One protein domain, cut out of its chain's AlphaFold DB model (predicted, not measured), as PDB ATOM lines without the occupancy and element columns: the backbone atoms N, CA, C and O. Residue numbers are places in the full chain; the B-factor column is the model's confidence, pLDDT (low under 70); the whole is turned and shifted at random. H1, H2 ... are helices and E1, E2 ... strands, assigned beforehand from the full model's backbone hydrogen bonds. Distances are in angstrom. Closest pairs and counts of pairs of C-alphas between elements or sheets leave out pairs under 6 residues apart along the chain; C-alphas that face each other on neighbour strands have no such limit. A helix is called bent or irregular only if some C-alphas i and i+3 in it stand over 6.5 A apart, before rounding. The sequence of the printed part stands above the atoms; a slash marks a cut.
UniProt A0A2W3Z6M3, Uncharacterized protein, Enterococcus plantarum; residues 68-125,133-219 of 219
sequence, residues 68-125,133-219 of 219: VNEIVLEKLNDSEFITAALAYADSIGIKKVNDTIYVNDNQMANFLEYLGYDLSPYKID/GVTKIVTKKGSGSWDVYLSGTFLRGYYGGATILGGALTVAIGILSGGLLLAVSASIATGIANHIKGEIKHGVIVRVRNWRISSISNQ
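Overview. This is residues 68 to 125 and 133 to 219 of the 219 residues of an uncharacterized protein of Enterococcus plantarum (UniProt A0A2W3Z6M3). A twisted wall of six strands has helices over one face, while its other face is bare. H5 and H6 fold back on each other as a helical hairpin that packs on this wall, H3 and H4 meet it at one end of its strands, and H1 and H2 pack on H5, with H1 on the side of H5 away from the sheet. The printed part has 145 residues, with six named helices and six named strands in the order H1, H2, E1, E2, H3, E3, E4, H4, H5, H6, E5, E6; the class is mixed, helices and strands. The sheet's order is E1, E2, E3, E4, E5, E6, antiparallel throughout. The whole is compact, with a radius of gyration of the C-alphas of 14.0 A, and rounded, with spans of 39 by 36 by 30 A.

Arrangement. The sheet's edge strands are E1, residues 95 to 97, and E6, residues 212 to 218. E1 forms a hairpin with E2, residues 100 to 104, where N 97 and O 100 are 2.9 A apart, within hydrogen-bond range. E2 is the neighbour of E3, residues 134 to 142, with N 135 and O 103 at 2.7 A. E3 bends by 52 degrees at residue 137 and forms a hairpin with E4, residues 145 to 150, with N 139 and O 147 at 2.8 A. E4 is the neighbour of E5, residues 204 to 209, with N 208 and O 146 at 2.7 A, and E5 and E6 form a hairpin, with N 207 and O 215 at 2.8 A. H6, residues 182 to 195, is on the sheet at a height of 8.2 A, over E5 and slantwise to the strands, at 41 degrees to E5 on the local plane. H5, residues 166 to 176, is on the same face, over E3, at a height of 10.6 A. H5 and H6 touch, running opposite ways at a steep tilt of 44 degrees, with the C-alphas of Thr 170 and Ser 185 closest at 4.8 A. H5 is the hub, touching four helices. H1, residues 68 to 77, touches H5 at a shallow tilt of 14 degrees, the same way, the closest C-alphas being those of Val 68 and Gly 167 at 6.1 A. H2, residues 79 to 91, touches H5 about perpendicular at 79 degrees, with the C-alphas of Ile 82 and Ile 175 closest at 6.3 A. H3, residues 105 to 114, stands up from the sheet over E2 and E3, on the same face as H5. H4, residues 152 to 159, is on the sheet too and is close to H3 but not clearly touching, with the C-alphas of Asp 105 and Phe 154 closest at 5.7 A. Every O i to N i+4 pair is within hydrogen-bond range in H1, H2, H3, H4 and H5, and 8 of 10 are in H6.

Along the chain. E3 is the longest strand by residues, 22.3 A from first to last C-alpha. H6 measures 20.3 A and is irregular, with C-alphas 183 and 186 at 7.4 A. H2 measures 18.3 A and E6 18.4 A. H1 begins at C-alpha 68 (133.314, 100.228, 50.112), H6 begins at C-alpha 182 (128.561, 105.730, 62.324), and E6 ends at C-alpha 218 (109.387, 92.881, 60.589).

Size, cuts and confidence. The two C-alphas farthest apart are those of Asp 125 and Ser 143, at 40.6 A. Residues 126 to 132 are not printed, and C-alphas 125 and 133 are 16.3 A apart across this cut, in the link from H3 to E3. Of the links that are printed whole, none is long. The mean pLDDT of the printed part is 73.2, and 43 residues are under 70, among them residues 68 to 77, 119 to 125 and 157 to 167.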
ATOM      1  N   VAL A  68     134.564  99.548  49.726       40.47
ATOM      2  CA  VAL A  68     133.314 100.228  50.112       40.47
ATOM      3  C   VAL A  68     133.410 100.786  51.534       40.47
ATOM      4  O   VAL A  68     132.852 101.837  51.803       40.47
ATOM      5  N   ASN A  69     134.136 100.133  52.447       44.59
ATOM      6  CA  ASN A  69     134.282 100.621  53.820       44.59
ATOM      7  C   ASN A  69     135.259 101.804  53.916       44.59
ATOM      8  O   ASN A  69     134.997 102.735  54.676       44.59
ATOM      9  N   GLU A  70     136.334 101.807  53.127       46.50
ATOM     10  CA  GLU A  70     137.338 102.883  53.106       46.50
ATOM     11  C   GLU A  70     136.786 104.179  52.488       46.50
ATOM     12  O   GLU A  70     136.865 105.237  53.113       46.50
ATOM     13  N   ILE A  71     136.098 104.084  51.343       49.88
ATOM     14  CA  ILE A  71     135.450 105.226  50.665       49.88
ATOM     15  C   ILE A  71     134.339 105.837  51.541       49.88
ATOM     16  O   ILE A  71     134.129 107.052  51.564       49.88
ATOM     17  N   VAL A  72     133.617 104.994  52.284       54.88
ATOM     18  CA  VAL A  72     132.573 105.422  53.227       54.88
ATOM     19  C   VAL A  72     133.182 106.186  54.403       54.88
ATOM     20  O   VAL A  72     132.659 107.233  54.776       54.88
ATOM     21  N   LEU A  73     134.296 105.707  54.962       54.53
ATOM     22  CA  LEU A  73     135.017 106.379  56.048       54.53
ATOM     23  C   LEU A  73     135.630 107.713  55.604       54.53
ATOM     24  O   LEU A  73     135.567 108.678  56.360       54.53
ATOM     25  N   GLU A  74     136.175 107.795  54.391       59.88
ATOM     26  CA  GLU A  74     136.746 109.028  53.837       59.88
ATOM     27  C   GLU A  74     135.681 110.122  53.666       59.88
ATOM     28  O   GLU A  74     135.823 111.214  54.220       59.88
ATOM     29  N   LYS A  75     134.546 109.799  53.026       58.34
ATOM     30  CA  LYS A  75     133.415 110.732  52.867       58.34
ATOM     31  C   LYS A  75     132.815 111.182  54.202       58.34
ATOM     32  O   LYS A  75     132.319 112.295  54.316       58.34
ATOM     33  N   LEU A  76     132.844 110.325  55.221       62.50
ATOM     34  CA  LEU A  76     132.333 110.644  56.558       62.50
ATOM     35  C   LEU A  76     133.339 111.392  57.446       62.50
ATOM     36  O   LEU A  76     132.968 111.856  58.525       62.50
ATOM     37  N   ASN A  77     134.593 111.516  57.015       63.91
ATOM     38  CA  ASN A  77     135.600 112.338  57.683       63.91
ATOM     39  C   ASN A  77     135.689 113.750  57.084       63.91
ATOM     40  O   ASN A  77     136.235 114.647  57.729       63.91
ATOM     41  N   ASP A  78     135.119 113.968  55.896       75.69
ATOM     42  CA  ASP A  78     134.997 115.284  55.281       75.69
ATOM     43  C   ASP A  78     133.803 116.063  55.865       75.69
ATOM     44  O   ASP A  78     132.627 115.820  55.571       75.69
ATOM     45  N   SER A  79     134.116 117.037  56.721       71.75
ATOM     46  CA  SER A  79     133.113 117.900  57.347       71.75
ATOM     47  C   SER A  79     132.373 118.800  56.355       71.75
ATOM     48  O   SER A  79     131.222 119.161  56.617       71.75
ATOM     49  N   GLU A  80     133.010 119.180  55.245       81.19
ATOM     50  CA  GLU A  80     132.392 120.016  54.216       81.19
ATOM     51  C   GLU A  80     131.355 119.200  53.441       81.19
ATOM     52  O   GLU A  80     130.198 119.618  53.334       81.19
ATOM     53  N   PHE A  81     131.713 117.974  53.050       81.62
ATOM     54  CA  PHE A  81     130.784 117.024  52.439       81.62
ATOM     55  C   PHE A  81     129.575 116.723  53.335       81.62
ATOM     56  O   PHE A  81     128.434 116.790  52.874       81.62
ATOM     57  N   ILE A  82     129.793 116.440  54.626       79.88
ATOM     58  CA  ILE A  82     128.694 116.186  55.576       79.88
ATOM     59  C   ILE A  82     127.776 117.405  55.689       79.88
ATOM     60  O   ILE A  82     126.553 117.253  55.707       79.88
ATOM     61  N   THR A  83     128.349 118.607  55.762       83.25
ATOM     62  CA  THR A  83     127.573 119.850  55.868       83.25
ATOM     63  C   THR A  83     126.735 120.077  54.614       83.25
ATOM     64  O   THR A  83     125.540 120.351  54.721       83.25
ATOM     65  N   ALA A  84     127.322 119.887  53.430       85.62
ATOM     66  CA  ALA A  84     126.622 120.002  52.157       85.62
ATOM     67  C   ALA A  84     125.506 118.951  52.019       85.62
ATOM     68  O   ALA A  84     124.387 119.277  51.625       85.62
ATOM     69  N   ALA A  85     125.768 117.702  52.413       86.81
ATOM     70  CA  ALA A  85     124.769 116.638  52.406       86.81
ATOM     71  C   ALA A  85     123.604 116.929  53.363       86.81
ATOM     72  O   ALA A  85     122.447 116.716  53.008       86.81
ATOM     73  N   LEU A  86     123.875 117.459  54.556       86.75
ATOM     74  CA  LEU A  86     122.819 117.878  55.477       86.75
ATOM     75  C   LEU A  86     122.002 119.055  54.927       86.75
ATOM     76  O   LEU A  86     120.778 119.017  55.010       86.75
ATOM     77  N   ALA A  87     122.651 120.045  54.308       87.38
ATOM     78  CA  ALA A  87     121.960 121.162  53.665       87.38
ATOM     79  C   ALA A  87     121.065 120.693  52.504       87.38
ATOM     80  O   ALA A  87     119.945 121.177  52.338       87.38
ATOM     81  N   TYR A  88     121.527 119.711  51.728       89.25
ATOM     82  CA  TYR A  88     120.719 119.085  50.690       89.25
ATOM     83  C   TYR A  88     119.552 118.270  51.272       89.25
ATOM     84  O   TYR A  88     118.433 118.360  50.778       89.25
ATOM     85  N   ALA A  89     119.771 117.521  52.356       88.19
ATOM     86  CA  ALA A  89     118.694 116.818  53.055       88.19
ATOM     87  C   ALA A  89     117.587 117.789  53.511       88.19
ATOM     88  O   ALA A  89     116.398 117.509  53.335       88.19
ATOM     89  N   ASP A  90     117.975 118.951  54.040       87.88
ATOM     90  CA  ASP A  90     117.040 120.001  54.439       87.88
ATOM     91  C   ASP A  90     116.304 120.599  53.221       87.88
ATOM     92  O   ASP A  90     115.089 120.805  53.283       87.88
ATOM     93  N   SER A  91     116.987 120.805  52.086       89.19
ATOM     94  CA  SER A  91     116.384 121.374  50.866       89.19
ATOM     95  C   SER A  91     115.343 120.459  50.212       89.19
ATOM     96  O   SER A  91     114.333 120.945  49.703       89.19
ATOM     97  N   ILE A  92     115.525 119.135  50.294       86.69
ATOM     98  CA  ILE A  92     114.532 118.146  49.838       86.69
ATOM     99  C   ILE A  92     113.443 117.864  50.889       86.69
ATOM    100  O   ILE A  92     112.573 117.011  50.683       86.69
ATOM    101  N   GLY A  93     113.464 118.574  52.021       84.50
ATOM    102  CA  GLY A  93     112.421 118.540  53.043       84.50
ATOM    103  C   GLY A  93     112.491 117.348  53.999       84.50
ATOM    104  O   GLY A  93     111.448 116.946  54.529       84.50
ATOM    105  N   ILE A  94     113.672 116.755  54.216       86.00
ATOM    106  CA  ILE A  94     113.865 115.761  55.281       86.00
ATOM    107  C   ILE A  94     113.672 116.458  56.627       86.00
ATOM    108  O   ILE A  94     114.364 117.414  56.965       86.00
ATOM    109  N   LYS A  95     112.711 115.976  57.418       77.44
ATOM    110  CA  LYS A  95     112.344 116.622  58.682       77.44
ATOM    111  C   LYS A  95     113.021 115.938  59.856       77.44
ATOM    112  O   LYS A  95     112.908 114.723  60.032       77.44
ATOM    113  N   LYS A  96     113.626 116.746  60.723       78.75
ATOM    114  CA  LYS A  96     114.080 116.342  62.055       78.75
ATOM    115  C   LYS A  96     113.100 116.897  63.085       78.75
ATOM    116  O   LYS A  96     113.014 118.104  63.271       78.75
ATOM    117  N   VAL A  97     112.335 116.019  63.728       77.88
ATOM    118  CA  VAL A  97     111.348 116.392  64.753       77.88
ATOM    119  C   VAL A  97     111.586 115.526  65.980       77.88
ATOM    120  O   VAL A  97     111.542 114.305  65.871       77.88
ATOM    121  N   ASN A  98     111.818 116.141  67.143       69.31
ATOM    122  CA  ASN A  98     111.944 115.446  68.434       69.31
ATOM    123  C   ASN A  98     112.887 114.225  68.373       69.31
ATOM    124  O   ASN A  98     112.481 113.096  68.653       69.31
ATOM    125  N   ASP A  99     114.128 114.447  67.925       75.75
ATOM    126  CA  ASP A  99     115.160 113.416  67.712       75.75
ATOM    127  C   ASP A  99     114.764 112.260  66.765       75.75
ATOM    128  O   ASP A  99     115.366 111.176  66.783       75.75
ATOM    129  N   THR A 100     113.745 112.480  65.934       80.44
ATOM    130  CA  THR A 100     113.287 111.543  64.912       80.44
ATOM    131  C   THR A 100     113.493 112.132  63.526       80.44
ATOM    132  O   THR A 100     113.141 113.284  63.271       80.44
ATOM    133  N   ILE A 101     114.060 111.333  62.627       84.62
ATOM    134  CA  ILE A 101     114.321 111.711  61.239       84.62
ATOM    135  C   ILE A 101     113.286 111.025  60.358       84.62
ATOM    136  O   ILE A 101     113.247 109.793  60.265       84.62
ATOM    137  N   TYR A 102     112.453 111.841  59.722       81.94
ATOM    138  CA  TYR A 102     111.409 111.401  58.812       81.94
ATOM    139  C   TYR A 102     111.849 111.665  57.378       81.94
ATOM    140  O   TYR A 102     112.094 112.813  57.005       81.94
ATOM    141  N   VAL A 103     111.928 110.597  56.590       82.75
ATOM    142  CA  VAL A 103     112.338 110.633  55.186       82.75
ATOM    143  C   VAL A 103     111.325 109.818  54.401       82.75
ATOM    144  O   VAL A 103     111.048 108.687  54.760       82.75
ATOM    145  N   ASN A 104     110.700 110.351  53.362       80.38
ATOM    146  CA  ASN A 104     109.904 109.493  52.481       80.38
ATOM    147  C   ASN A 104     110.809 108.749  51.486       80.38
ATOM    148  O   ASN A 104     111.978 109.094  51.313       80.38
ATOM    149  N   ASP A 105     110.283 107.719  50.832       75.62
ATOM    150  CA  ASP A 105     111.087 106.888  49.927       75.62
ATOM    151  C   ASP A 105     111.728 107.707  48.780       75.62
ATOM    152  O   ASP A 105     112.884 107.468  48.440       75.62
ATOM    153  N   ASN A 106     111.040 108.736  48.261       77.44
ATOM    154  CA  ASN A 106     111.572 109.629  47.218       77.44
ATOM    155  C   ASN A 106     112.701 110.530  47.737       77.44
ATOM    156  O   ASN A 106     113.704 110.728  47.061       77.44
ATOM    157  N   GLN A 107     112.560 111.068  48.947       83.25
ATOM    158  CA  GLN A 107     113.596 111.862  49.604       83.25
ATOM    159  C   GLN A 107     114.839 111.016  49.856       83.25
ATOM    160  O   GLN A 107     115.948 111.488  49.636       83.25
ATOM    161  N   MET A 108     114.664 109.761  50.276       81.94
ATOM    162  CA  MET A 108     115.785 108.843  50.451       81.94
ATOM    163  C   MET A 108     116.481 108.564  49.116       81.94
ATOM    164  O   MET A 108     117.706 108.608  49.057       81.94
ATOM    165  N   ALA A 109     115.721 108.320  48.047       78.31
ATOM    166  CA  ALA A 109     116.279 108.102  46.716       78.31
ATOM    167  C   ALA A 109     117.084 109.319  46.229       78.31
ATOM    168  O   ALA A 109     118.267 109.189  45.924       78.31
ATOM    169  N   ASN A 110     116.487 110.515  46.275       83.19
ATOM    170  CA  ASN A 110     117.145 111.769  45.899       83.19
ATOM    171  C   ASN A 110     118.398 112.044  46.746       83.19
ATOM    172  O   ASN A 110     119.366 112.626  46.256       83.19
ATOM    173  N   PHE A 111     118.376 111.657  48.024       85.62
ATOM    174  CA  PHE A 111     119.518 111.785  48.923       85.62
ATOM    175  C   PHE A 111     120.656 110.838  48.544       85.62
ATOM    176  O   PHE A 111     121.808 111.251  48.503       85.62
ATOM    177  N   LEU A 112     120.351 109.584  48.220       81.56
ATOM    178  CA  LEU A 112     121.351 108.610  47.786       81.56
ATOM    179  C   LEU A 112     121.959 108.975  46.420       81.56
ATOM    180  O   LEU A 112     123.176 108.869  46.271       81.56
ATOM    181  N   GLU A 113     121.160 109.480  45.477       81.44
ATOM    182  CA  GLU A 113     121.663 110.014  44.200       81.44
ATOM    183  C   GLU A 113     122.621 111.196  44.423       81.44
ATOM    184  O   GLU A 113     123.709 111.219  43.851       81.44
ATOM    185  N   TYR A 114     122.285 112.125  45.328       84.62
ATOM    186  CA  TYR A 114     123.177 113.227  45.713       84.62
ATOM    187  C   TYR A 114     124.506 112.739  46.312       84.62
ATOM    188  O   TYR A 114     125.561 113.315  46.052       84.62
ATOM    189  N   LEU A 115     124.485 111.649  47.085       79.12
ATOM    190  CA  LEU A 115     125.698 111.031  47.635       79.12
ATOM    191  C   LEU A 115     126.560 110.313  46.569       79.12
ATOM    192  O   LEU A 115     127.654 109.824  46.888       79.12
ATOM    193  N   GLY A 116     126.089 110.281  45.316       76.50
ATOM    194  CA  GLY A 116     126.767 109.712  44.155       76.50
ATOM    195  C   GLY A 116     126.421 108.248  43.884       76.50
ATOM    196  O   GLY A 116     127.168 107.583  43.171       76.50
ATOM    197  N   TYR A 117     125.341 107.721  44.470       75.31
ATOM    198  CA  TYR A 117     124.883 106.362  44.187       75.31
ATOM    199  C   TYR A 117     123.905 106.370  43.014       75.31
ATOM    200  O   TYR A 117     122.837 106.975  43.098       75.31
ATOM    201  N   ASP A 118     124.255 105.679  41.928       70.44
ATOM    202  CA  ASP A 118     123.363 105.539  40.781       70.44
ATOM    203  C   ASP A 118     122.208 104.585  41.111       70.44
ATOM    204  O   ASP A 118     122.389 103.378  41.282       70.44
ATOM    205  N   LEU A 119     121.004 105.149  41.217       69.12
ATOM    206  CA  LEU A 119     119.778 104.395  41.459       69.12
ATOM    207  C   LEU A 119     119.042 104.020  40.168       69.12
ATOM    208  O   LEU A 119     118.028 103.328  40.241       69.12
ATOM    209  N   SER A 120     119.533 104.442  39.000       61.12
ATOM    210  CA  SER A 120     118.926 104.174  37.688       61.12
ATOM    211  C   SER A 120     118.661 102.690  37.397       61.12
ATOM    212  O   SER A 120     117.593 102.409  36.857       61.12
ATOM    213  N   PRO A 121     119.509 101.720  37.807       54.84
ATOM    214  CA  PRO A 121     119.208 100.295  37.618       54.84
ATOM    215  C   PRO A 121     118.037  99.799  38.484       54.84
ATOM    216  O   PRO A 121     117.437  98.767  38.195       54.84
ATOM    217  N   TYR A 122     117.717 100.531  39.555       56.47
ATOM    218  CA  TYR A 122     116.706 100.189  40.564       56.47
ATOM    219  C   TYR A 122     115.484 101.105  40.497       56.47
ATOM    220  O   TYR A 122     114.525 100.909  41.248       56.47
ATOM    221  N   LYS A 123     115.473 102.061  39.556       52.84
ATOM    222  CA  LYS A 123     114.265 102.721  39.049       52.84
ATOM    223  C   LYS A 123     113.464 101.693  38.250       52.84
ATOM    224  O   LYS A 123     113.267 101.808  37.050       52.84
ATOM    225  N   ILE A 124     113.007 100.652  38.939       48.69
ATOM    226  CA  ILE A 124     111.848  99.893  38.500       48.69
ATOM    227  C   ILE A 124     110.758 100.949  38.308       48.69
ATOM    228  O   ILE A 124     110.606 101.805  39.186       48.69
ATOM    229  N   ASP A 125     110.027 100.901  37.194       44.41
ATOM    230  CA  ASP A 125     108.746 101.591  36.997       44.41
ATOM    231  C   ASP A 125     107.766 101.114  38.077       44.41
ATOM    232  O   ASP A 125     106.864 100.308  37.855       44.41
ATOM    233  N   GLY A 133     104.977 107.161  51.571       56.09
ATOM    234  CA  GLY A 133     105.608 106.082  52.339       56.09
ATOM    235  C   GLY A 133     106.699 106.657  53.238       56.09
ATOM    236  O   GLY A 133     107.751 107.046  52.748       56.09
ATOM    237  N   VAL A 134     106.448 106.773  54.543       60.94
ATOM    238  CA  VAL A 134     107.437 107.322  55.483       60.94
ATOM    239  C   VAL A 134     108.478 106.252  55.825       60.94
ATOM    240  O   VAL A 134     108.197 105.329  56.591       60.94
ATOM    241  N   THR A 135     109.697 106.416  55.323       66.31
ATOM    242  CA  THR A 135     110.911 105.761  55.820       66.31
ATOM    243  C   THR A 135     111.417 106.501  57.071       66.31
ATOM    244  O   THR A 135     111.846 107.654  57.057       66.31
ATOM    245  N   LYS A 136     111.333 105.859  58.237       67.19
ATOM    246  CA  LYS A 136     111.747 106.477  59.510       67.19
ATOM    247  C   LYS A 136     113.157 106.032  59.853       67.19
ATOM    248  O   LYS A 136     113.347 105.044  60.552       67.19
ATOM    249  N   ILE A 137     114.153 106.778  59.401       68.25
ATOM    250  CA  ILE A 137     115.544 106.325  59.478       68.25
ATOM    251  C   ILE A 137     116.038 106.247  60.922       68.25
ATOM    252  O   ILE A 137     116.764 105.322  61.249       68.25
ATOM    253  N   VAL A 138     115.670 107.180  61.803       75.50
ATOM    254  CA  VAL A 138     116.185 107.180  63.182       75.50
ATOM    255  C   VAL A 138     115.149 107.746  64.136       75.50
ATOM    256  O   VAL A 138     114.604 108.808  63.876       75.50
ATOM    257  N   THR A 139     114.922 107.072  65.261       75.69
ATOM    258  CA  THR A 139     114.272 107.606  66.465       75.69
ATOM    259  C   THR A 139     115.228 107.431  67.639       75.69
ATOM    260  O   THR A 139     115.521 106.298  68.029       75.69
ATOM    261  N   LYS A 140     115.724 108.521  68.227       74.56
ATOM    262  CA  LYS A 140     116.558 108.440  69.437       74.56
ATOM    263  C   LYS A 140     115.698 108.066  70.646       74.56
ATOM    264  O   LYS A 140     114.630 108.629  70.870       74.56
ATOM    265  N   LYS A 141     116.173 107.112  71.446       73.62
ATOM    266  CA  LYS A 141     115.545 106.697  72.716       73.62
ATOM    267  C   LYS A 141     116.390 107.053  73.940       73.62
ATOM    268  O   LYS A 141     115.936 106.891  75.065       73.62
ATOM    269  N   GLY A 142     117.615 107.523  73.720       68.75
ATOM    270  CA  GLY A 142     118.575 107.904  74.751       68.75
ATOM    271  C   GLY A 142     119.999 107.874  74.203       68.75
ATOM    272  O   GLY A 142     120.215 107.585  73.025       68.75
ATOM    273  N   SER A 143     120.987 108.155  75.051       70.62
ATOM    274  CA  SER A 143     122.393 107.967  74.674       70.62
ATOM    275  C   SER A 143     122.652 106.491  74.357       70.62
ATOM    276  O   SER A 143     122.261 105.614  75.130       70.62
ATOM    277  N   GLY A 144     123.256 106.191  73.206       70.38
ATOM    278  CA  GLY A 144     123.525 104.807  72.814       70.38
ATOM    279  C   GLY A 144     122.306 104.011  72.329       70.38
ATOM    280  O   GLY A 144     122.457 102.813  72.089       70.38
ATOM    281  N   SER A 145     121.111 104.607  72.219       80.06
ATOM    282  CA  SER A 145     119.880 103.870  71.907       80.06
ATOM    283  C   SER A 145     119.040 104.528  70.816       80.06
ATOM    284  O   SER A 145     118.583 105.661  70.973       80.06
ATOM    285  N   TRP A 146     118.776 103.779  69.745       81.44
ATOM    286  CA  TRP A 146     118.053 104.250  68.565       81.44
ATOM    287  C   TRP A 146     117.172 103.157  67.980       81.44
ATOM    288  O   TRP A 146     117.484 101.976  68.098       81.44
ATOM    289  N   ASP A 147     116.093 103.553  67.322       84.69
ATOM    290  CA  ASP A 147     115.302 102.672  66.471       84.69
ATOM    291  C   ASP A 147     115.411 103.172  65.024       84.69
ATOM    292  O   ASP A 147     115.178 104.351  64.760       84.69
ATOM    293  N   VAL A 148     115.784 102.286  64.104       84.50
ATOM    294  CA  VAL A 148     115.885 102.545  62.663       84.50
ATOM    295  C   VAL A 148     114.800 101.749  61.970       84.50
ATOM    296  O   VAL A 148     114.768 100.530  62.106       84.50
ATOM    297  N   TYR A 149     113.906 102.406  61.244       85.62
ATOM    298  CA  TYR A 149     112.840 101.754  60.495       85.62
ATOM    299  C   TYR A 149     112.943 102.063  59.001       85.62
ATOM    300  O   TYR A 149     112.900 103.216  58.572       85.62
ATOM    301  N   LEU A 150     113.012 101.011  58.195       82.50
ATOM    302  CA  LEU A 150     112.956 101.112  56.743       82.50
ATOM    303  C   LEU A 150     111.633 100.545  56.242       82.50
ATOM    304  O   LEU A 150     111.205  99.464  56.659       82.50
ATOM    305  N   SER A 151     110.978 101.289  55.351       78.50
ATOM    306  CA  SER A 151     109.710 100.875  54.767       78.50
ATOM    307  C   SER A 151     109.910  99.635  53.887       78.50
ATOM    308  O   SER A 151     110.948  99.451  53.250       78.50
ATOM    309  N   GLY A 152     108.903  98.759  53.825       76.50
ATOM    310  CA  GLY A 152     108.959  97.591  52.938       76.50
ATOM    311  C   GLY A 152     109.003  97.989  51.458       76.50
ATOM    312  O   GLY A 152     109.544  97.257  50.639       76.50
ATOM    313  N   THR A 153     108.461  99.160  51.115       74.31
ATOM    314  CA  THR A 153     108.503  99.748  49.770       74.31
ATOM    315  C   THR A 153     109.916 100.176  49.389       74.31
ATOM    316  O   THR A 153     110.393  99.740  48.343       74.31
ATOM    317  N   PHE A 154     110.614 100.904  50.266       76.56
ATOM    318  CA  PHE A 154     112.029 101.234  50.090       76.56
ATOM    319  C   PHE A 154     112.870  99.964  49.961       76.56
ATOM    320  O   PHE A 154     113.637  99.807  49.016       76.56
ATOM    321  N   LEU A 155     112.671  99.011  50.874       77.31
ATOM    322  CA  LEU A 155     113.412  97.758  50.857       77.31
ATOM    323  C   LEU A 155     113.158  96.963  49.567       77.31
ATOM    324  O   LEU A 155     114.106  96.469  48.979       77.31
ATOM    325  N   ARG A 156     111.929  96.872  49.055       73.44
ATOM    326  CA  ARG A 156     111.673  96.205  47.765       73.44
ATOM    327  C   ARG A 156     112.298  96.931  46.579       73.44
ATOM    328  O   ARG A 156     112.903  96.274  45.741       73.44
ATOM    329  N   GLY A 157     112.122  98.250  46.505       64.62
ATOM    330  CA  GLY A 157     112.561  99.045  45.355       64.62
ATOM    331  C   GLY A 157     114.079  99.135  45.247       64.62
ATOM    332  O   GLY A 157     114.621  99.085  44.153       64.62
ATOM    333  N   TYR A 158     114.757  99.209  46.387       62.66
ATOM    334  CA  TYR A 158     116.167  99.564  46.437       62.66
ATOM    335  C   TYR A 158     117.042  98.471  47.057       62.66
ATOM    336  O   TYR A 158     118.178  98.252  46.650       62.66
ATOM    337  N   TYR A 159     116.515  97.722  48.019       61.47
ATOM    338  CA  TYR A 159     117.291  96.704  48.723       61.47
ATOM    339  C   TYR A 159     117.155  95.302  48.098       61.47
ATOM    340  O   TYR A 159     118.136  94.576  47.978       61.47
ATOM    341  N   GLY A 160     115.947  94.930  47.658       51.78
ATOM    342  CA  GLY A 160     115.605  93.616  47.099       51.78
ATOM    343  C   GLY A 160     116.036  93.404  45.645       51.78
ATOM    344  O   GLY A 160     116.114  92.262  45.206       51.78
ATOM    345  N   GLY A 161     116.367  94.480  44.922       46.25
ATOM    346  CA  GLY A 161     116.887  94.444  43.546       46.25
ATOM    347  C   GLY A 161     118.377  94.099  43.427       46.25
ATOM    348  O   GLY A 161     118.937  94.228  42.347       46.25
ATOM    349  N   ALA A 162     119.007  93.659  44.522       46.56
ATOM    350  CA  ALA A 162     120.398  93.214  44.616       46.56
ATOM    351  C   ALA A 162     121.509  94.282  44.629       46.56
ATOM    352  O   ALA A 162     122.665  93.887  44.496       46.56
ATOM    353  N   THR A 163     121.272  95.596  44.799       51.06
ATOM    354  CA  THR A 163     122.430  96.532  44.794       51.06
ATOM    355  C   THR A 163     122.236  97.952  45.355       51.06
ATOM    356  O   THR A 163     122.993  98.846  44.990       51.06
ATOM    357  N   ILE A 164     121.370  98.207  46.344       52.66
ATOM    358  CA  ILE A 164     121.744  99.269  47.300       52.66
ATOM    359  C   ILE A 164     122.801  98.689  48.234       52.66
ATOM    360  O   ILE A 164     122.511  98.054  49.249       52.66
ATOM    361  N   LEU A 165     124.051  98.890  47.801       60.28
ATOM    362  CA  LEU A 165     125.295  98.621  48.511       60.28
ATOM    363  C   LEU A 165     125.075  98.946  49.988       60.28
ATOM    364  O   LEU A 165     124.730 100.081  50.315       60.28
ATOM    365  N   GLY A 166     125.275  97.989  50.897       63.06
ATOM    366  CA  GLY A 166     125.156  98.242  52.339       63.06
ATOM    367  C   GLY A 166     125.920  99.500  52.788       63.06
ATOM    368  O   GLY A 166     125.501 100.162  53.736       63.06
ATOM    369  N   GLY A 167     126.964  99.893  52.046       65.75
ATOM    370  CA  GLY A 167     127.663 101.173  52.173       65.75
ATOM    371  C   GLY A 167     126.793 102.421  51.959       65.75
ATOM    372  O   GLY A 167     126.858 103.334  52.772       65.75
ATOM    373  N   ALA A 168     125.926 102.462  50.947       73.88
ATOM    374  CA  ALA A 168     125.059 103.611  50.666       73.88
ATOM    375  C   ALA A 168     124.073 103.881  51.809       73.88
ATOM    376  O   ALA A 168     123.958 105.001  52.311       73.88
ATOM    377  N   LEU A 169     123.430 102.819  52.300       76.44
ATOM    378  CA  LEU A 169     122.552 102.896  53.465       76.44
ATOM    379  C   LEU A 169     123.333 103.269  54.737       76.44
ATOM    380  O   LEU A 169     122.854 104.057  55.553       76.44
ATOM    381  N   THR A 170     124.548 102.737  54.891       76.44
ATOM    382  CA  THR A 170     125.455 103.055  56.005       76.44
ATOM    383  C   THR A 170     125.792 104.544  56.047       76.44
ATOM    384  O   THR A 170     125.675 105.162  57.110       76.44
ATOM    385  N   VAL A 171     126.158 105.129  54.902       76.75
ATOM    386  CA  VAL A 171     126.461 106.562  54.762       76.75
ATOM    387  C   VAL A 171     125.224 107.394  55.044       76.75
ATOM    388  O   VAL A 171     125.291 108.327  55.842       76.75
ATOM    389  N   ALA A 172     124.080 107.035  54.457       82.00
ATOM    390  CA  ALA A 172     122.858 107.806  54.627       82.00
ATOM    391  C   ALA A 172     122.398 107.850  56.093       82.00
ATOM    392  O   ALA A 172     122.127 108.928  56.624       82.00
ATOM    393  N   ILE A 173     122.386 106.701  56.784       79.44
ATOM    394  CA  ILE A 173     122.095 106.630  58.228       79.44
ATOM    395  C   ILE A 173     123.117 107.461  59.014       79.44
ATOM    396  O   ILE A 173     122.748 108.211  59.922       79.44
ATOM    397  N   GLY A 174     124.395 107.350  58.654       77.69
ATOM    398  CA  GLY A 174     125.492 108.091  59.260       77.69
ATOM    399  C   GLY A 174     125.306 109.601  59.215       77.69
ATOM    400  O   GLY A 174     125.231 110.242  60.262       77.69
ATOM    401  N   ILE A 175     125.169 110.153  58.011       80.62
ATOM    402  CA  ILE A 175     125.037 111.593  57.778       80.62
ATOM    403  C   ILE A 175     123.751 112.122  58.404       80.62
ATOM    404  O   ILE A 175     123.791 113.077  59.181       80.62
ATOM    405  N   LEU A 176     122.605 111.490  58.128       83.31
ATOM    406  CA  LEU A 176     121.314 112.010  58.578       83.31
ATOM    407  C   LEU A 176     121.211 112.008  60.104       83.31
ATOM    408  O   LEU A 176     120.699 112.971  60.681       83.31
ATOM    409  N   SER A 177     121.778 110.992  60.764       76.06
ATOM    410  CA  SER A 177     121.880 110.939  62.229       76.06
ATOM    411  C   SER A 177     122.849 111.962  62.837       76.06
ATOM    412  O   SER A 177     122.971 112.014  64.059       76.06
ATOM    413  N   GLY A 178     123.533 112.778  62.028       71.25
ATOM    414  CA  GLY A 178     124.548 113.722  62.497       71.25
ATOM    415  C   GLY A 178     125.808 113.017  63.002       71.25
ATOM    416  O   GLY A 178     126.396 113.440  63.992       71.25
ATOM    417  N   GLY A 179     126.168 111.886  62.393       65.00
ATOM    418  CA  GLY A 179     127.328 111.076  62.764       65.00
ATOM    419  C   GLY A 179     127.112 110.149  63.967       65.00
ATOM    420  O   GLY A 179     127.935 109.269  64.218       65.00
ATOM    421  N   LEU A 180     125.994 110.281  64.694       63.25
ATOM    422  CA  LEU A 180     125.725 109.517  65.920       63.25
ATOM    423  C   LEU A 180     125.708 108.000  65.714       63.25
ATOM    424  O   LEU A 180     125.996 107.266  66.654       63.25
ATOM    425  N   LEU A 181     125.357 107.518  64.523       67.38
ATOM    426  CA  LEU A 181     125.233 106.087  64.253       67.38
ATOM    427  C   LEU A 181     126.402 105.487  63.471       67.38
ATOM    428  O   LEU A 181     126.337 104.302  63.163       67.38
ATOM    429  N   LEU A 182     127.476 106.227  63.185       68.44
ATOM    430  CA  LEU A 182     128.561 105.730  62.324       68.44
ATOM    431  C   LEU A 182     129.197 104.424  62.796       68.44
ATOM    432  O   LEU A 182     129.432 103.525  61.996       68.44
ATOM    433  N   ALA A 183     129.398 104.275  64.104       66.00
ATOM    434  CA  ALA A 183     129.982 103.061  64.669       66.00
ATOM    435  C   ALA A 183     129.089 101.812  64.514       66.00
ATOM    436  O   ALA A 183     129.561 100.691  64.686       66.00
ATOM    437  N   VAL A 184     127.794 101.988  64.231       70.50
ATOM    438  CA  VAL A 184     126.811 100.895  64.173       70.50
ATOM    439  C   VAL A 184     126.055 100.821  62.849       70.50
ATOM    440  O   VAL A 184     125.370  99.829  62.616       70.50
ATOM    441  N   SER A 185     126.169 101.816  61.968       74.38
ATOM    442  CA  SER A 185     125.416 101.907  60.714       74.38
ATOM    443  C   SER A 185     125.757 100.768  59.752       74.38
ATOM    444  O   SER A 185     124.841 100.175  59.185       74.38
ATOM    445  N   ALA A 186     127.029 100.366  59.674       71.88
ATOM    446  CA  ALA A 186     127.458  99.195  58.903       71.88
ATOM    447  C   ALA A 186     126.829  97.895  59.429       71.88
ATOM    448  O   ALA A 186     126.340  97.061  58.660       71.88
ATOM    449  N   SER A 187     126.767  97.748  60.756       71.00
ATOM    450  CA  SER A 187     126.105  96.617  61.408       71.00
ATOM    451  C   SER A 187     124.601  96.626  61.145       71.00
ATOM    452  O   SER A 187     124.015  95.565  60.948       71.00
ATOM    453  N   ILE A 188     123.965  97.803  61.124       75.69
ATOM    454  CA  ILE A 188     122.535  97.954  60.814       75.69
ATOM    455  C   ILE A 188     122.273  97.523  59.371       75.69
ATOM    456  O   ILE A 188     121.403  96.683  59.147       75.69
ATOM    457  N   ALA A 189     123.053  98.026  58.410       76.38
ATOM    458  CA  ALA A 189     122.922  97.666  57.001       76.38
ATOM    459  C   ALA A 189     123.128  96.157  56.776       76.38
ATOM    460  O   ALA A 189     122.316  95.519  56.111       76.38
ATOM    461  N   THR A 190     124.154  95.568  57.397       72.31
ATOM    462  CA  THR A 190     124.416  94.117  57.354       72.31
ATOM    463  C   THR A 190     123.312  93.306  58.039       72.31
ATOM    464  O   THR A 190     122.918  92.240  57.567       72.31
ATOM    465  N   GLY A 191     122.793  93.794  59.165       72.25
ATOM    466  CA  GLY A 191     121.700  93.154  59.892       72.25
ATOM    467  C   GLY A 191     120.421  93.094  59.061       72.25
ATOM    468  O   GLY A 191     119.755  92.064  59.030       72.25
ATOM    469  N   ILE A 192     120.123  94.169  58.332       76.81
ATOM    470  CA  ILE A 192     119.006  94.236  57.386       76.81
ATOM    471  C   ILE A 192     119.235  93.255  56.225       76.81
ATOM    472  O   ILE A 192     118.314  92.509  55.896       76.81
ATOM    473  N   ALA A 193     120.464  93.156  55.700       71.88
ATOM    474  CA  ALA A 193     120.843  92.204  54.642       71.88
ATOM    475  C   ALA A 193     120.514  90.768  55.026       71.88
ATOM    476  O   ALA A 193     119.871  90.024  54.292       71.88
ATOM    477  N   ASN A 194     120.940  90.396  56.229       70.38
ATOM    478  CA  ASN A 194     120.772  89.048  56.737       70.38
ATOM    479  C   ASN A 194     119.333  88.731  57.147       70.38
ATOM    480  O   ASN A 194     118.961  87.558  57.169       70.38
ATOM    481  N   HIS A 195     118.545  89.750  57.494       74.00
ATOM    482  CA  HIS A 195     117.144  89.598  57.884       74.00
ATOM    483  C   HIS A 195     116.224  89.454  56.665       74.00
ATOM    484  O   HIS A 195     115.237  88.723  56.705       74.00
ATOM    485  N   ILE A 196     116.577  90.098  55.554       72.50
ATOM    486  CA  ILE A 196     115.834  90.078  54.294       72.50
ATOM    487  C   ILE A 196     116.357  88.939  53.400       72.50
ATOM    488  O   ILE A 196     116.896  89.147  52.320       72.50
ATOM    489  N   LYS A 197     116.220  87.688  53.852       60.56
ATOM    490  CA  LYS A 197     116.614  86.493  53.071       60.56
ATOM    491  C   LYS A 197     115.468  85.907  52.232       60.56
ATOM    492  O   LYS A 197     115.378  84.696  52.058       60.56
ATOM    493  N   GLY A 198     114.567  86.751  51.731       61.19
ATOM    494  CA  GLY A 198     113.394  86.316  50.973       61.19
ATOM    495  C   GLY A 198     112.482  87.469  50.557       61.19
ATOM    496  O   GLY A 198     112.892  88.627  50.539       61.19
ATOM    497  N   GLU A 199     111.230  87.151  50.230       66.69
ATOM    498  CA  GLU A 199     110.246  88.130  49.762       66.69
ATOM    499  C   GLU A 199     109.955  89.205  50.832       66.69
ATOM    500  O   GLU A 199     109.432  88.924  51.915       66.69
ATOM    501  N   ILE A 200     110.274  90.464  50.521       71.44
ATOM    502  CA  ILE A 200     110.054  91.611  51.410       71.44
ATOM    503  C   ILE A 200     108.568  91.977  51.402       71.44
ATOM    504  O   ILE A 200     108.101  92.728  50.543       71.44
ATOM    505  N   LYS A 201     107.807  91.483  52.380       70.06
ATOM    506  CA  LYS A 201     106.386  91.847  52.552       70.06
ATOM    507  C   LYS A 201     106.202  93.089  53.423       70.06
ATOM    508  O   LYS A 201     105.374  93.948  53.118       70.06
ATOM    509  N   HIS A 202     107.046  93.219  54.440       76.69
ATOM    510  CA  HIS A 202     106.924  94.172  55.540       76.69
ATOM    511  C   HIS A 202     108.121  95.123  55.621       76.69
ATOM    512  O   HIS A 202     109.170  94.865  55.032       76.69
ATOM    513  N   GLY A 203     107.958  96.231  56.351       78.88
ATOM    514  CA  GLY A 203     109.096  97.071  56.730       78.88
ATOM    515  C   GLY A 203     109.959  96.384  57.787       78.88
ATOM    516  O   GLY A 203     109.520  95.428  58.425       78.88
ATOM    517  N   VAL A 204     111.175  96.883  57.996       83.19
ATOM    518  CA  VAL A 204     112.108  96.343  58.995       83.19
ATOM    519  C   VAL A 204     112.412  97.412  60.027       83.19
ATOM    520  O   VAL A 204     112.742  98.541  59.673       83.19
ATOM    521  N   ILE A 205     112.331  97.046  61.307       86.19
ATOM    522  CA  ILE A 205     112.823  97.860  62.416       86.19
ATOM    523  C   ILE A 205     114.069  97.217  63.028       86.19
ATOM    524  O   ILE A 205     114.061  96.056  63.436       86.19
ATOM    525  N   VAL A 206     115.137  97.999  63.123       85.75
ATOM    526  CA  VAL A 206     116.375  97.667  63.823       85.75
ATOM    527  C   VAL A 206     116.436  98.498  65.091       85.75
ATOM    528  O   VAL A 206     116.422  99.727  65.051       85.75
ATOM    529  N   ARG A 207     116.512  97.831  66.239       87.00
ATOM    530  CA  ARG A 207     116.656  98.493  67.537       87.00
ATOM    531  C   ARG A 207     118.100  98.396  67.982       87.00
ATOM    532  O   ARG A 207     118.618  97.302  68.188       87.00
ATOM    533  N   VAL A 208     118.728  99.543  68.175       83.50
ATOM    534  CA  VAL A 208     120.059  99.692  68.754       83.50
ATOM    535  C   VAL A 208     119.913 100.063  70.222       83.50
ATOM    536  O   VAL A 208     119.178 100.991  70.562       83.50
ATOM    537  N   ARG A 209     120.599  99.349  71.108       85.12
ATOM    538  CA  ARG A 209     120.683  99.645  72.541       85.12
ATOM    539  C   ARG A 209     122.136  99.547  72.968       85.12
ATOM    540  O   ARG A 209     122.831  98.615  72.573       85.12
ATOM    541  N   ASN A 210     122.594 100.503  73.768       81.25
ATOM    542  CA  ASN A 210     123.987 100.598  74.209       81.25
ATOM    543  C   ASN A 210     124.998 100.439  73.055       81.25
ATOM    544  O   ASN A 210     125.959  99.688  73.187       81.25
ATOM    545  N   TRP A 211     124.766 101.124  71.929       75.12
ATOM    546  CA  TRP A 211     125.632 101.089  70.739       75.12
ATOM    547  C   TRP A 211     125.744  99.714  70.071       75.12
ATOM    548  O   TRP A 211     126.721  99.422  69.388       75.12
ATOM    549  N   ARG A 212     124.756  98.838  70.270       76.19
ATOM    550  CA  ARG A 212     124.730  97.495  69.679       76.19
ATOM    551  C   ARG A 212     123.338  97.167  69.175       76.19
ATOM    552  O   ARG A 212     122.347  97.636  69.734       76.19
ATOM    553  N   ILE A 213     123.251  96.349  68.132       81.00
ATOM    554  CA  ILE A 213     121.961  95.839  67.666       81.00
ATOM    555  C   ILE A 213     121.386  94.941  68.759       81.00
ATOM    556  O   ILE A 213     121.982  93.939  69.139       81.00
ATOM    557  N   SER A 214     120.228  95.337  69.274       86.62
ATOM    558  CA  SER A 214     119.472  94.598  70.277       86.62
ATOM    559  C   SER A 214     118.437  93.679  69.641       86.62
ATOM    560  O   SER A 214     118.166  92.616  70.188       86.62
ATOM    561  N   SER A 215     117.812  94.096  68.537       86.00
ATOM    562  CA  SER A 215     116.822  93.285  67.825       86.00
ATOM    563  C   SER A 215     116.606  93.785  66.403       86.00
ATOM    564  O   SER A 215     116.695  94.990  66.155       86.00
ATOM    565  N   ILE A 216     116.219  92.876  65.512       84.31
ATOM    566  CA  ILE A 216     115.729  93.172  64.163       84.31
ATOM    567  C   ILE A 216     114.396  92.440  63.993       84.31
ATOM    568  O   ILE A 216     114.293  91.270  64.363       84.31
ATOM    569  N   SER A 217     113.361  93.122  63.503       82.62
ATOM    570  CA  SER A 217     112.041  92.514  63.303       82.62
ATOM    571  C   SER A 217     111.283  93.138  62.135       82.62
ATOM    572  O   SER A 217     111.498  94.303  61.798       82.62
ATOM    573  N   ASN A 218     110.352  92.373  61.565       83.88
ATOM    574  CA  ASN A 218     109.387  92.881  60.589       83.88
ATOM    575  C   ASN A 218     108.312  93.739  61.281       83.88
ATOM    576  O   ASN A 218     108.032  93.543  62.467       83.88
ATOM    577  N   GLN A 219     107.744  94.688  60.539       72.94
ATOM    578  CA  GLN A 219     106.696  95.623  60.971       72.94
ATOM    579  C   GLN A 219     105.400  95.425  60.186       72.94
ATOM    580  O   GLN A 219     105.452  95.397  58.933       72.94
TER     581      GLN A 219